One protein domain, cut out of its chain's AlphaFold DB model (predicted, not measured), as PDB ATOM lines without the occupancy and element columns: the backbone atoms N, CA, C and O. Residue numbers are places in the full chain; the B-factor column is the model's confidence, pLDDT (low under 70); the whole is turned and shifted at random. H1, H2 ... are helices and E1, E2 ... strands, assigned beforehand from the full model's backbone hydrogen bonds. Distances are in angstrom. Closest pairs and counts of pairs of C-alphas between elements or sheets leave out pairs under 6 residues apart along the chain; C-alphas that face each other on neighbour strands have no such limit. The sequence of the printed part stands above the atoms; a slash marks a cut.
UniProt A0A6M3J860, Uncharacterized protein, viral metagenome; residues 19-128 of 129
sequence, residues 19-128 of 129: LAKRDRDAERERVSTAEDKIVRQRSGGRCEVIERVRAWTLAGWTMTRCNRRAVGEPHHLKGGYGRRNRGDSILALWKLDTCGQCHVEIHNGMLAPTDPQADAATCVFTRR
ATOM      1  N   LEU A  19     262.117 263.069 177.285       85.94
ATOM      2  CA  LEU A  19     262.155 263.166 178.748       85.94
ATOM      3  C   LEU A  19     261.077 262.284 179.380       85.94
ATOM      4  O   LEU A  19     261.368 261.520 180.290       85.94
ATOM      5  N   ALA A  20     259.860 262.303 178.832       85.88
ATOM      6  CA  ALA A  20     258.789 261.422 179.295       85.88
ATOM      7  C   ALA A  20     259.126 259.928 179.114       85.88
ATOM      8  O   ALA A  20     258.709 259.092 179.911       85.88
ATOM      9  N   LYS A  21     259.881 259.562 178.068       88.12
ATOM     10  CA  LYS A  21     260.381 258.192 177.882       88.12
ATOM     11  C   LYS A  21     261.419 257.825 178.945       88.12
ATOM     12  O   LYS A  21     261.270 256.774 179.558       88.12
ATOM     13  N   ARG A  22     262.405 258.693 179.187       90.62
ATOM     14  CA  ARG A  22     263.455 258.464 180.193       90.62
ATOM     15  C   ARG A  22     262.880 258.258 181.590       90.62
ATOM     16  O   ARG A  22     263.284 257.313 182.253       90.62
ATOM     17  N   ASP A  23     261.908 259.070 181.996       90.00
ATOM     18  CA  ASP A  23     261.252 258.914 183.300       90.00
ATOM     19  C   ASP A  23     260.549 257.555 183.425       90.00
ATOM     20  O   ASP A  23     260.655 256.891 184.451       90.00
ATOM     21  N   ARG A  24     259.869 257.102 182.361       87.06
ATOM     22  CA  ARG A  24     259.214 255.784 182.341       87.06
ATOM     23  C   ARG A  24     260.213 254.633 182.398       87.06
ATOM     24  O   ARG A  24     259.940 253.637 183.058       87.06
ATOM     25  N   ASP A  25     261.336 254.749 181.695       88.94
ATOM     26  CA  ASP A  25     262.391 253.734 181.723       88.94
ATOM     27  C   ASP A  25     263.068 253.682 183.105       88.94
ATOM     28  O   ASP A  25     263.289 252.592 183.623       88.94
ATOM     29  N   ALA A  26     263.316 254.837 183.733       91.00
ATOM     30  CA  ALA A  26     263.879 254.922 185.081       91.00
ATOM     31  C   ALA A  26     262.934 254.342 186.143       91.00
ATOM     32  O   ALA A  26     263.364 253.575 187.004       91.00
ATOM     33  N   GLU A  27     261.639 254.653 186.060       89.88
ATOM     34  CA  GLU A  27     260.646 254.073 186.963       89.88
ATOM     35  C   GLU A  27     260.535 252.555 186.772       89.88
ATOM     36  O   GLU A  27     260.476 251.808 187.746       89.88
ATOM     37  N   ARG A  28     260.587 252.075 185.524       86.69
ATOM     38  CA  ARG A  28     260.607 250.636 185.235       86.69
ATOM     39  C   ARG A  28     261.824 249.954 185.856       86.69
ATOM     40  O   ARG A  28     261.672 248.898 186.461       86.69
ATOM     41  N   GLU A  29     263.003 250.544 185.712       90.00
ATOM     42  CA  GLU A  29     264.242 250.001 186.272       90.00
ATOM     43  C   GLU A  29     264.175 249.902 187.800       90.00
ATOM     44  O   GLU A  29     264.543 248.880 188.387       90.00
ATOM     45  N   ARG A  30     263.617 250.936 188.443       93.00
ATOM     46  CA  ARG A  30     263.398 250.975 189.893       93.00
ATOM     47  C   ARG A  30     262.520 249.815 190.356       93.00
ATOM     48  O   ARG A  30     262.880 249.122 191.308       93.00
ATOM     49  N   VAL A  31     261.396 249.589 189.677       91.69
ATOM     50  CA  VAL A  31     260.494 248.476 189.996       91.69
ATOM     51  C   VAL A  31     261.170 247.134 189.701       91.69
ATOM     52  O   VAL A  31     261.114 246.246 190.545       91.69
ATOM     53  N   SER A  32     261.875 246.983 188.571       91.06
ATOM     54  CA  SER A  32     262.550 245.717 188.239       91.06
ATOM     55  C   SER A  32     263.567 245.333 189.298       91.06
ATOM     56  O   SER A  32     263.539 244.208 189.781       91.06
ATOM     57  N   THR A  33     264.399 246.285 189.716       93.44
ATOM     58  CA  THR A  33     265.425 246.062 190.740       93.44
ATOM     59  C   THR A  33     264.808 245.624 192.072       93.44
ATOM     60  O   THR A  33     265.336 244.733 192.744       93.44
ATOM     61  N   ALA A  34     263.684 246.233 192.464       95.44
ATOM     62  CA  ALA A  34     262.972 245.863 193.684       95.44
ATOM     63  C   ALA A  34     262.416 244.431 193.602       95.44
ATOM     64  O   ALA A  34     262.619 243.638 194.522       95.44
ATOM     65  N   GLU A  35     261.784 244.078 192.483       96.00
ATOM     66  CA  GLU A  35     261.229 242.741 192.249       96.00
ATOM     67  C   GLU A  35     262.327 241.671 192.127       96.00
ATOM     68  O   GLU A  35     262.203 240.584 192.687       96.00
ATOM     69  N   ASP A  36     263.456 241.982 191.490       94.69
ATOM     70  CA  ASP A  36     264.595 241.062 191.371       94.69
ATOM     71  C   ASP A  36     265.215 240.748 192.738       94.69
ATOM     72  O   ASP A  36     265.660 239.625 192.988       94.69
ATOM     73  N   LYS A  37     265.202 241.713 193.666       95.94
ATOM     74  CA  LYS A  37     265.612 241.473 195.055       95.94
ATOM     75  C   LYS A  37     264.682 240.477 195.749       95.94
ATOM     76  O   LYS A  37     265.177 239.594 196.449       95.94
ATOM     77  N   ILE A  38     263.369 240.580 195.531       97.38
ATOM     78  CA  ILE A  38     262.381 239.633 196.072       97.38
ATOM     79  C   ILE A  38     262.632 238.231 195.503       97.38
ATOM     80  O   ILE A  38     262.674 237.265 196.262       97.38
ATOM     81  N   VAL A  39     262.879 238.120 194.193       97.00
ATOM     82  CA  VAL A  39     263.209 236.846 193.531       97.00
ATOM     83  C   VAL A  39     264.459 236.211 194.139       97.00
ATOM     84  O   VAL A  39     264.424 235.051 194.543       97.00
ATOM     85  N   ARG A  40     265.549 236.974 194.278       95.44
ATOM     86  CA  ARG A  40     266.812 236.478 194.857       95.44
ATOM     87  C   ARG A  40     266.669 236.076 196.324       95.44
ATOM     88  O   ARG A  40     267.280 235.101 196.765       95.44
ATOM     89  N   GLN A  41     265.868 236.814 197.091       96.50
ATOM     90  CA  GLN A  41     265.569 236.470 198.478       96.50
ATOM     91  C   GLN A  41     264.757 235.172 198.564       96.50
ATOM     92  O   GLN A  41     265.079 234.312 199.381       96.50
ATOM     93  N   ARG A  42     263.745 235.004 197.701       96.06
ATOM     94  CA  ARG A  42     262.927 233.784 197.608       96.06
ATOM     95  C   ARG A  42     263.758 232.568 197.201       96.06
ATOM     96  O   ARG A  42     263.604 231.492 197.776       96.06
ATOM     97  N   SER A  43     264.640 232.730 196.221       96.00
ATOM     98  CA  SER A  43     265.432 231.635 195.663       96.00
ATOM     99  C   SER A  43     266.565 231.178 196.590       96.00
ATOM    100  O   SER A  43     267.055 230.051 196.460       96.00
ATOM    101  N   GLY A  44     267.039 232.054 197.486       95.69
ATOM    102  CA  GLY A  44     268.256 231.833 198.273       95.69
ATOM    103  C   GLY A  44     269.510 231.661 197.400       95.69
ATOM    104  O   GLY A  44     270.453 230.958 197.779       95.69
ATOM    105  N   GLY A  45     269.497 232.222 196.184       95.31
ATOM    106  CA  GLY A  45     270.545 232.054 195.175       95.31
ATOM    107  C   GLY A  45     270.611 230.647 194.568       95.31
ATOM    108  O   GLY A  45     271.669 230.228 194.084       95.31
ATOM    109  N   ARG A  46     269.527 229.866 194.632       97.44
ATOM    110  CA  ARG A  46     269.421 228.536 194.008       97.44
ATOM    111  C   ARG A  46     268.459 228.576 192.831       97.44
ATOM    112  O   ARG A  46     267.440 229.248 192.889       97.44
ATOM    113  N   CYS A  47     268.745 227.780 191.806       97.44
ATOM    114  CA  CYS A  47     267.860 227.632 190.659       97.44
ATOM    115  C   CYS A  47     266.458 227.182 191.111       97.44
ATOM    116  O   CYS A  47     266.307 226.237 191.893       97.44
ATOM    117  N   GLU A  48     265.432 227.870 190.624       97.38
ATOM    118  CA  GLU A  48     264.026 227.620 190.962       97.38
ATOM    119  C   GLU A  48     263.335 226.663 189.984       97.38
ATOM    120  O   GLU A  48     262.197 226.272 190.204       97.38
ATOM    121  N   VAL A  49     264.033 226.223 188.934       96.94
ATOM    122  CA  VAL A  49     263.483 225.285 187.949       96.94
ATOM    123  C   VAL A  49     263.219 223.921 188.580       96.94
ATOM    124  O   VAL A  49     264.141 223.263 189.075       96.94
ATOM    125  N   ILE A  50     261.961 223.494 188.506       97.00
ATOM    126  CA  ILE A  50     261.486 222.160 188.868       97.00
ATOM    127  C   ILE A  50     261.142 221.420 187.579       97.00
ATOM    128  O   ILE A  50     260.268 221.851 186.832       97.00
ATOM    129  N   GLU A  51     261.829 220.315 187.311       95.12
ATOM    130  CA  GLU A  51     261.596 219.472 186.138       95.12
ATOM    131  C   GLU A  51     260.777 218.239 186.530       95.12
ATOM    132  O   GLU A  51     261.076 217.549 187.509       95.12
ATOM    133  N   ARG A  52     259.740 217.944 185.748       92.94
ATOM    134  CA  ARG A  52     258.977 216.705 185.829       92.94
ATOM    135  C   ARG A  52     259.688 215.638 184.998       92.94
ATOM    136  O   ARG A  52     259.665 215.683 183.769       92.94
ATOM    137  N   VAL A  53     260.282 214.658 185.670       88.56
ATOM    138  CA  VAL A  53     261.021 213.547 185.053       88.56
ATOM    139  C   VAL A  53     260.303 212.220 185.296       88.56
ATOM    140  O   VAL A  53     259.616 212.037 186.302       88.56
ATOM    141  N   ARG A  54     260.406 211.285 184.350       82.62
ATOM    142  CA  ARG A  54     259.798 209.956 184.495       82.62
ATOM    143  C   ARG A  54     260.596 209.171 185.536       82.62
ATOM    144  O   ARG A  54     261.816 209.082 185.418       82.62
ATOM    145  N   ALA A  55     259.928 208.638 186.554       78.88
ATOM    146  CA  ALA A  55     260.600 207.819 187.552       78.88
ATOM    147  C   ALA A  55     261.101 206.524 186.891       78.88
ATOM    148  O   ALA A  55     260.383 205.897 186.115       78.88
ATOM    149  N   TRP A  56     262.345 206.142 187.181       68.69
ATOM    150  CA  TRP A  56     262.940 204.899 186.677       68.69
ATOM    151  C   TRP A  56     262.197 203.676 187.228       68.69
ATOM    152  O   TRP A  56     261.965 202.709 186.511       68.69
ATOM    153  N   THR A  57     261.872 203.696 188.522       70.50
ATOM    154  CA  THR A  57     261.520 202.498 189.305       70.50
ATOM    155  C   THR A  57     260.023 202.297 189.510       70.50
ATOM    156  O   THR A  57     259.598 201.226 189.927       70.50
ATOM    157  N   LEU A  58     259.212 203.310 189.219       60.09
ATOM    158  CA  LEU A  58     257.762 203.280 189.351       60.09
ATOM    159  C   LEU A  58     257.186 203.893 188.080       60.09
ATOM    160  O   LEU A  58     257.762 204.837 187.546       60.09
ATOM    161  N   ALA A  59     256.050 203.393 187.595       66.81
ATOM    162  CA  ALA A  59     255.338 203.930 186.432       66.81
ATOM    163  C   ALA A  59     254.718 205.328 186.697       66.81
ATOM    164  O   ALA A  59     253.570 205.591 186.356       66.81
ATOM    165  N   GLY A  60     255.467 206.227 187.337       78.19
ATOM    166  CA  GLY A  60     255.054 207.545 187.781       78.19
ATOM    167  C   GLY A  60     256.017 208.640 187.337       78.19
ATOM    168  O   GLY A  60     257.044 208.412 186.694       78.19
ATOM    169  N   TRP A  61     255.655 209.866 187.685       84.38
ATOM    170  CA  TRP A  61     256.468 211.053 187.460       84.38
ATOM    171  C   TRP A  61     257.023 211.530 188.796       84.38
ATOM    172  O   TRP A  61     256.316 211.494 189.798       84.38
ATOM    173  N   THR A  62     258.264 212.002 188.801       89.88
ATOM    174  CA  THR A  62     258.855 212.698 189.943       89.88
ATOM    175  C   THR A  62     259.196 214.132 189.557       89.88
ATOM    176  O   THR A  62     259.464 214.432 188.392       89.88
ATOM    177  N   MET A  63     259.141 215.032 190.532       92.38
ATOM    178  CA  MET A  63     259.522 216.430 190.374       92.38
ATOM    179  C   MET A  63     260.900 216.621 190.991       92.38
ATOM    180  O   MET A  63     261.110 216.316 192.162       92.38
ATOM    181  N   THR A  64     261.855 217.109 190.206       93.19
ATOM    182  CA  THR A  64     263.229 217.336 190.658       93.19
ATOM    183  C   THR A  64     263.593 218.797 190.476       93.19
ATOM    184  O   THR A  64     263.549 219.329 189.368       93.19
ATOM    185  N   ARG A  65     263.971 219.458 191.573       94.69
ATOM    186  CA  ARG A  65     264.496 220.823 191.523       94.69
ATOM    187  C   ARG A  65     265.953 220.812 191.074       94.69
ATOM    188  O   ARG A  65     266.752 219.996 191.528       94.69
ATOM    189  N   CYS A  66     266.316 221.754 190.211       96.06
ATOM    190  CA  CYS A  66     267.697 221.958 189.805       96.06
ATOM    191  C   CYS A  66     268.577 222.322 191.015       96.06
ATOM    192  O   CYS A  66     268.304 223.275 191.744       96.06
ATOM    193  N   ASN A  67     269.679 221.595 191.210       95.44
ATOM    194  CA  ASN A  67     270.563 221.789 192.364       95.44
ATOM    195  C   ASN A  67     271.574 222.936 192.209       95.44
ATOM    196  O   ASN A  67     272.303 223.238 193.153       95.44
ATOM    197  N   ARG A  68     271.627 223.578 191.039       97.38
ATOM    198  CA  ARG A  68     272.629 224.600 190.711       97.38
ATOM    199  C   ARG A  68     272.316 225.953 191.341       97.38
ATOM    200  O   ARG A  68     271.170 226.258 191.667       97.38
ATOM    201  N   ARG A  69     273.353 226.783 191.467       97.50
ATOM    202  CA  ARG A  69     273.210 228.196 191.829       97.50
ATOM    203  C   ARG A  69     272.563 228.964 190.686       97.50
ATOM    204  O   ARG A  69     272.857 228.698 189.519       97.50
ATOM    205  N   ALA A  70     271.674 229.881 191.038       96.38
ATOM    206  CA  ALA A  70     271.166 230.829 190.068       96.38
ATOM    207  C   ALA A  70     272.265 231.841 189.719       96.38
ATOM    208  O   ALA A  70     273.082 232.189 190.576       96.38
ATOM    209  N   VAL A  71     272.336 232.240 188.452       94.25
ATOM    210  CA  VAL A  71     273.368 233.155 187.950       94.25
ATOM    211  C   VAL A  71     272.754 234.124 186.950       94.25
ATOM    212  O   VAL A  71     272.028 233.713 186.051       94.25
ATOM    213  N   GLY A  72     273.099 235.405 187.083       90.94
ATOM    214  CA  GLY A  72     272.650 236.453 186.170       90.94
ATOM    215  C   GLY A  72     271.286 237.045 186.527       90.94
ATOM    216  O   GLY A  72     271.003 237.342 187.693       90.94
ATOM    217  N   GLU A  73     270.491 237.297 185.490       91.56
ATOM    218  CA  GLU A  73     269.174 237.927 185.579       91.56
ATOM    219  C   GLU A  73     268.059 236.876 185.715       91.56
ATOM    220  O   GLU A  73     268.159 235.795 185.120       91.56
ATOM    221  N   PRO A  74     266.985 237.166 186.473       94.12
ATOM    222  CA  PRO A  74     265.826 236.288 186.551       94.12
ATOM    223  C   PRO A  74     265.165 236.046 185.191       94.12
ATOM    224  O   PRO A  74     264.978 236.954 184.384       94.12
ATOM    225  N   HIS A  75     264.724 234.813 184.968       93.50
ATOM    226  CA  HIS A  75     263.950 234.445 183.794       93.50
ATOM    227  C   HIS A  75     262.498 234.906 183.931       93.50
ATOM    228  O   HIS A  75     261.844 234.590 184.923       93.50
ATOM    229  N   HIS A  76     261.958 235.593 182.928       92.31
ATOM    230  CA  HIS A  76     260.553 236.005 182.918       92.31
ATOM    231  C   HIS A  76     259.666 234.895 182.340       92.31
ATOM    232  O   HIS A  76     259.798 234.543 181.171       92.31
ATOM    233  N   LEU A  77     258.713 234.395 183.129       89.50
ATOM    234  CA  LEU A  77     257.738 233.382 182.702       89.50
ATOM    235  C   LEU A  77     256.716 233.929 181.702       89.50
ATOM    236  O   LEU A  77     256.271 233.225 180.797       89.50
ATOM    237  N   LYS A  78     256.354 235.208 181.839       85.69
ATOM    238  CA  LYS A  78     255.530 235.915 180.858       85.69
ATOM    239  C   LYS A  78     256.436 236.649 179.877       85.69
ATOM    240  O   LYS A  78     257.282 237.444 180.285       85.69
ATOM    241  N   GLY A  79     256.199 236.437 178.580       69.75
ATOM    242  CA  GLY A  79     256.850 237.198 177.513       69.75
ATOM    243  C   GLY A  79     256.724 238.702 177.774       69.75
ATOM    244  O   GLY A  79     255.619 239.207 177.994       69.75
ATOM    245  N   GLY A  80     257.866 239.391 177.816       60.59
ATOM    246  CA  GLY A  80     257.958 240.776 178.276       60.59
ATOM    247  C   GLY A  80     257.047 241.744 177.516       60.59
ATOM    248  O   GLY A  80     256.813 241.576 176.325       60.59
ATOM    249  N   TYR A  81     256.539 242.752 178.238       45.38
ATOM    250  CA  TYR A  81     255.923 244.037 177.835       45.38
ATOM    251  C   TYR A  81     255.109 244.162 176.526       45.38
ATOM    252  O   TYR A  81     254.846 245.278 176.065       45.38
ATOM    253  N   GLY A  82     254.628 243.070 175.933       49.78
ATOM    254  CA  GLY A  82     253.615 243.120 174.885       49.78
ATOM    255  C   GLY A  82     252.323 243.762 175.405       49.78
ATOM    256  O   GLY A  82     252.059 243.784 176.609       49.78
ATOM    257  N   ARG A  83     251.466 244.256 174.496       50.72
ATOM    258  CA  ARG A  83     250.165 244.896 174.821       50.72
ATOM    259  C   ARG A  83     249.271 244.084 175.779       50.72
ATOM    260  O   ARG A  83     248.376 244.673 176.367       50.72
ATOM    261  N   ARG A  84     249.498 242.772 175.914       56.84
ATOM    262  CA  ARG A  84     248.662 241.841 176.685       56.84
ATOM    263  C   ARG A  84     249.072 241.670 178.160       56.84
ATOM    264  O   ARG A  84     248.234 241.217 178.914       56.84
ATOM    265  N   ASN A  85     250.291 242.055 178.573       57.38
ATOM    266  CA  ASN A  85     250.829 241.805 179.932       57.38
ATOM    267  C   ASN A  85     251.672 242.985 180.474       57.38
ATOM    268  O   ASN A  85     252.726 242.785 181.079       57.38
ATOM    269  N   ARG A  86     251.290 244.237 180.176       63.22
ATOM    270  CA  ARG A  86     252.086 245.417 180.567       63.22
ATOM    271  C   ARG A  86     252.223 245.508 182.090       63.22
ATOM    272  O   ARG A  86     251.257 245.829 182.764       63.22
ATOM    273  N   GLY A  87     253.441 245.317 182.590       70.19
ATOM    274  CA  GLY A  87     253.776 245.454 184.008       70.19
ATOM    275  C   GLY A  87     253.923 244.107 184.701       70.19
ATOM    276  O   GLY A  87     254.935 243.892 185.346       70.19
ATOM    277  N   ASP A  88     253.012 243.161 184.479       81.94
ATOM    278  CA  ASP A  88     253.000 241.891 185.219       81.94
ATOM    279  C   ASP A  88     254.297 241.089 185.099       81.94
ATOM    280  O   ASP A  88     254.763 240.529 186.082       81.94
ATOM    281  N   SER A  89     254.931 241.068 183.920       85.38
ATOM    282  CA  SER A  89     256.186 240.329 183.723       85.38
ATOM    283  C   SER A  89     257.342 240.836 184.595       85.38
ATOM    284  O   SER A  89     258.349 240.149 184.722       85.38
ATOM    285  N   ILE A  90     257.240 242.056 185.140       88.50
ATOM    286  CA  ILE A  90     258.266 242.631 186.015       88.50
ATOM    287  C   ILE A  90     258.177 242.094 187.442       88.50
ATOM    288  O   ILE A  90     259.177 242.131 188.155       88.50
ATOM    289  N   LEU A  91     256.994 241.633 187.848       92.06
ATOM    290  CA  LEU A  91     256.719 241.228 189.215       92.06
ATOM    291  C   LEU A  91     257.453 239.926 189.521       92.06
ATOM    292  O   LEU A  91     257.513 239.022 188.685       92.06
ATOM    293  N   ALA A  92     257.945 239.790 190.748       93.69
ATOM    294  CA  ALA A  92     258.633 238.603 191.236       93.69
ATOM    295  C   ALA A  92     257.783 237.335 191.084       93.69
ATOM    296  O   ALA A  92     258.318 236.242 190.894       93.69
ATOM    297  N   LEU A  93     256.454 237.484 191.110       94.44
ATOM    298  CA  LEU A  93     255.488 236.420 190.841       94.44
ATOM    299  C   LEU A  93     255.698 235.753 189.473       94.44
ATOM    300  O   LEU A  93     255.457 234.561 189.336       94.44
ATOM    301  N   TRP A  94     256.169 236.494 188.470       93.38
ATOM    302  CA  TRP A  94     256.340 236.020 187.093       93.38
ATOM    303  C   TRP A  94     257.808 235.887 186.684       93.38
ATOM    304  O   TRP A  94     258.116 235.791 185.495       93.38
ATOM    305  N   LYS A  95     258.714 235.869 187.662       94.50
ATOM    306  CA  LYS A  95     260.160 235.747 187.472       94.50
ATOM    307  C   LYS A  95     260.685 234.517 188.197       94.50
ATOM    308  O   LYS A  95     260.262 234.254 189.316       94.50
ATOM    309  N   LEU A  96     261.636 233.803 187.605       95.62
ATOM    310  CA  LEU A  96     262.359 232.691 188.225       95.62
ATOM    311  C   LEU A  96     263.847 233.010 188.313       95.62
ATOM    312  O   LEU A  96     264.455 233.413 187.326       95.62
ATOM    313  N   ASP A  97     264.462 232.746 189.457       97.19
ATOM    314  CA  ASP A  97     265.913 232.749 189.568       97.19
ATOM    315  C   ASP A  97     266.459 231.455 188.955       97.19
ATOM    316  O   ASP A  97     266.149 230.343 189.400       97.19
ATOM    317  N   THR A  98     267.241 231.570 187.885       97.25
ATOM    318  CA  THR A  98     267.664 230.408 187.092       97.25
ATOM    319  C   THR A  98     269.178 230.305 187.008       97.25
ATOM    320  O   THR A  98     269.907 231.292 187.040       97.25
ATOM    321  N   CYS A  99     269.690 229.076 186.937       97.88
ATOM    322  CA  CYS A  99     271.082 228.863 186.549       97.88
ATOM    323  C   CYS A  99     271.240 229.058 185.034       97.88
ATOM    324  O   CYS A  99     270.288 228.827 184.287       97.88
ATOM    325  N   GLY A 100     272.451 229.377 184.570       96.81
ATOM    326  CA  GLY A 100     272.707 229.696 183.162       96.81
ATOM    327  C   GLY A 100     272.242 228.616 182.181       96.81
ATOM    328  O   GLY A 100     271.624 228.934 181.173       96.81
ATOM    329  N   GLN A 101     272.442 227.329 182.495       96.38
ATOM    330  CA  GLN A 101     271.969 226.258 181.612       96.38
ATOM    331  C   GLN A 101     270.442 226.166 181.577       96.38
ATOM    332  O   GLN A 101     269.884 226.100 180.491       96.38
ATOM    333  N   CYS A 102     269.754 226.167 182.726       96.50
ATOM    334  CA  CYS A 102     268.289 226.114 182.713       96.50
ATOM    335  C   CYS A 102     267.701 227.354 182.028       96.50
ATOM    336  O   CYS A 102     266.717 227.229 181.312       96.50
ATOM    337  N   HIS A 103     268.327 228.523 182.196       95.81
ATOM    338  CA  HIS A 103     267.924 229.743 181.505       95.81
ATOM    339  C   HIS A 103     267.949 229.562 179.981       95.81
ATOM    340  O   HIS A 103     266.953 229.815 179.306       95.81
ATOM    341  N   VAL A 104     269.064 229.055 179.449       95.19
ATOM    342  CA  VAL A 104     269.229 228.760 178.018       95.19
ATOM    343  C   VAL A 104     268.263 227.669 177.553       95.19
ATOM    344  O   VAL A 104     267.665 227.788 176.487       95.19
ATOM    345  N   GLU A 105     268.069 226.614 178.346       95.62
ATOM    346  CA  GLU A 105     267.154 225.522 178.006       95.62
ATOM    347  C   GLU A 105     265.695 225.972 177.911       95.62
ATOM    348  O   GLU A 105     264.973 225.479 177.044       95.62
ATOM    349  N   ILE A 106     265.269 226.913 178.757       94.25
ATOM    350  CA  ILE A 106     263.925 227.492 178.676       94.25
ATOM    351  C   ILE A 106     263.795 228.371 177.429       94.25
ATOM    352  O   ILE A 106     262.851 228.198 176.661       94.25
ATOM    353  N   HIS A 107     264.766 229.259 177.171       91.69
ATOM    354  CA  HIS A 107     264.764 230.115 175.971       91.69
ATOM    355  C   HIS A 107     264.729 229.313 174.668       91.69
ATOM    356  O   HIS A 107     264.001 229.668 173.744       91.69
ATOM    357  N   ASN A 108     265.461 228.201 174.611       92.12
ATOM    358  CA  ASN A 108     265.503 227.324 173.440       92.12
ATOM    359  C   ASN A 108     264.302 226.364 173.354       92.12
ATOM    360  O   ASN A 108     264.251 225.525 172.456       92.12
ATOM    361  N   GLY A 109     263.352 226.432 174.292       90.56
ATOM    362  CA  GLY A 109     262.173 225.567 174.322       90.56
ATOM    363  C   GLY A 109     262.460 224.097 174.651       90.56
ATOM    364  O   GLY A 109     261.553 223.270 174.547       90.56
ATOM    365  N   MET A 110     263.688 223.763 175.068       94.69
ATOM    366  CA  MET A 110     264.040 222.427 175.556       94.69
ATOM    367  C   MET A 110     263.338 222.137 176.881       94.69
ATOM    368  O   MET A 110     262.815 221.043 177.069       94.69
ATOM    369  N   LEU A 111     263.294 223.122 177.781       94.38
ATOM    370  CA  LEU A 111     262.456 223.095 178.975       94.38
ATOM    371  C   LEU A 111     261.220 223.955 178.732       94.38
ATOM    372  O   LEU A 111     261.309 225.177 178.664       94.38
ATOM    373  N   ALA A 112     260.059 223.316 178.632       93.25
ATOM    374  CA  ALA A 112     258.792 224.009 178.449       93.25
ATOM    375  C   ALA A 112     257.954 223.956 179.734       93.25
ATOM    376  O   ALA A 112     257.869 222.884 180.349       93.25
ATOM    377  N   PRO A 113     257.315 225.065 180.144       92.69
ATOM    378  CA  PRO A 113     256.376 225.041 181.255       92.69
ATOM    379  C   PRO A 113     255.216 224.095 180.925       92.69
ATOM    380  O   PRO A 113     254.708 224.076 179.804       92.69
ATOM    381  N   THR A 114     254.819 223.290 181.908       91.38
ATOM    382  CA  THR A 114     253.689 222.357 181.784       91.38
ATOM    383  C   THR A 114     252.373 223.123 181.670       91.38
ATOM    384  O   THR A 114     251.506 222.744 180.888       91.38
ATOM    385  N   ASP A 115     252.256 224.222 182.418       88.88
ATOM    386  CA  ASP A 115     251.181 225.204 182.315       88.88
ATOM    387  C   ASP A 115     251.794 226.576 181.965       88.88
ATOM    388  O   ASP A 115     252.530 227.138 182.779       88.88
ATOM    389  N   PRO A 116     251.520 227.131 180.771       84.56
ATOM    390  CA  PRO A 116     252.006 228.450 180.364       84.56
ATOM    391  C   PRO A 116     251.497 229.624 181.214       84.56
ATOM    392  O   PRO A 116     251.999 230.736 181.053       84.56
ATOM    393  N   GLN A 117     250.474 229.419 182.050       85.88
ATOM    394  CA  GLN A 117     249.926 230.435 182.954       85.88
ATOM    395  C   GLN A 117     250.388 230.264 184.405       85.88
ATOM    396  O   GLN A 117     250.023 231.088 185.242       85.88
ATOM    397  N   ALA A 118     251.194 229.241 184.706       87.88
ATOM    398  CA  ALA A 118     251.721 229.036 186.048       87.88
ATOM    399  C   ALA A 118     252.669 230.169 186.454       87.88
ATOM    400  O   ALA A 118     253.508 230.631 185.675       87.88
ATOM    401  N   ASP A 119     252.536 230.601 187.702       93.06
ATOM    402  CA  ASP A 119     253.426 231.579 188.312       93.06
ATOM    403  C   ASP A 119     254.746 230.937 188.770       93.06
ATOM    404  O   ASP A 119     254.959 229.727 188.687       93.06
ATOM    405  N   ALA A 120     255.658 231.752 189.292       93.19
ATOM    406  CA  ALA A 120     256.959 231.293 189.761       93.19
ATOM    407  C   ALA A 120     256.889 230.280 190.918       93.19
ATOM    408  O   ALA A 120     257.839 229.524 191.110       93.19
ATOM    409  N   ALA A 121     255.798 230.250 191.691       92.00
ATOM    410  CA  ALA A 121     255.642 229.324 192.810       92.00
ATOM    411  C   ALA A 121     255.183 227.929 192.355       92.00
ATOM    412  O   ALA A 121     255.503 226.933 193.004       92.00
ATOM    413  N   THR A 122     254.440 227.859 191.250       93.56
ATOM    414  CA  THR A 122     253.774 226.638 190.772       93.56
ATOM    415  C   THR A 122     254.316 226.115 189.442       93.56
ATOM    416  O   THR A 122     253.977 225.003 189.034       93.56
ATOM    417  N   CYS A 123     255.180 226.874 188.763       94.69
ATOM    418  CA  CYS A 123     255.714 226.501 187.459       94.69
ATOM    419  C   CYS A 123     256.581 225.235 187.525       94.69
ATOM    420  O   CYS A 123     257.639 225.191 188.154       94.69
ATOM    421  N   VAL A 124     256.157 224.214 186.778       95.69
ATOM    422  CA  VAL A 124     256.890 222.960 186.576       95.69
ATOM    423  C   VAL A 124     257.206 222.796 185.098       95.69
ATOM    424  O   VAL A 124     256.337 222.966 184.242       95.69
ATOM    425  N   PHE A 125     258.438 222.411 184.790       95.81
ATOM    426  CA  PHE A 125     258.922 222.231 183.429       95.81
ATOM    427  C   PHE A 125     258.892 220.767 183.006       95.81
ATOM    428  O   PHE A 125     259.091 219.854 183.805       95.81
ATOM    429  N   THR A 126     258.695 220.552 181.713       94.31
ATOM    430  CA  THR A 126     258.908 219.269 181.047       94.31
ATOM    431  C   THR A 126     259.967 219.443 179.979       94.31
ATOM    432  O   THR A 126     259.997 220.452 179.268       94.31
ATOM    433  N   ARG A 127     260.851 218.454 179.874       92.50
ATOM    434  CA  ARG A 127     261.869 218.441 178.835       92.50
ATOM    435  C   ARG A 127     261.297 217.879 177.542       92.50
ATOM    436  O   ARG A 127     260.777 216.763 177.526       92.50
ATOM    437  N   ARG A 128     261.404 218.653 176.465       87.75
ATOM    438  CA  ARG A 128     261.099 218.208 175.104       87.75
ATOM    439  C   ARG A 128     262.309 217.441 174.568       87.75
ATOM    440  O   ARG A 128     263.443 217.865 174.779       87.75
TER     441      ARG A 128
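What this domain is: This is residues 19 to 128 of the 129 residues of an uncharacterized protein of viral metagenome (UniProt A0A6M3J860). A long helix, H1, sticks out with its residues 19 to 27 from a body made of a small twisted sheet, the short helix H2 over E4 and E3 of that sheet, and a long loop stretch, residues 66 to 99. The hairpin of E1 and E2 reaches toward the end opposite H1's first residues. The printed part has 110 residues, with two named helices and four named strands in the order H1, E1, E2, H2, E3, E4; the sheet, E2 E1 E4 E3, is mixed. The class is mixed, helices and strands, with 50 residues, under half, in named elements. The whole is only just compact, close to loose, with a radius of gyration of the C-alphas of 15.5 A, and a rod of 61 by 29 by 21 A.

How they stand to each other: H1, residues 19 to 43, is not on the sheet. E1, residues 50 to 54, and E2, residues 61 to 65, form an antiparallel hairpin, with N 53 and O 62 2.9 A apart. H2, residues 100 to 107, is on the sheet at a height of 10.3 A, over E4, residues 124 to 127, and E3, residues 111 to 113. It runs across the strands, at 72 degrees to E3 on the local plane; their closest C-alphas, Glu 105 and Leu 111, are 5.4 A apart. E2, H2 and E3 make a split strand-helix-strand unit, two strands running the same way with E1 and E4 between them, its crossover right-handed. E3 and E4 are an antiparallel hairpin, N 112 and O 126 2.9 A apart. E4 is parallel to E1, with N 52 and O 125 2.8 A apart. In H1 and H2 every O i to N i+4 pair is within hydrogen-bond range.

Where its parts are: H1 begins at C-alpha 19 (262.155, 263.166, 178.748) and is 35.9 A long. E1 and E2 are 13.1 A and 13.3 A, H2 10.7 A, E3 6.8 A. E4, 10.3 A, ends at C-alpha 127 (261.869, 218.441, 178.835).

The domain as a whole: The C-alphas of Leu 19 and Thr 57, the two farthest apart, are 61.6 A apart. The printed part has no cut. The link E2 to H2 is long, 34 residues; in it residues 75 to 76 pair antiparallel with 95 to 96. The pLDDT is under 70 at residues 56, 58 to 59 and 79 to 86.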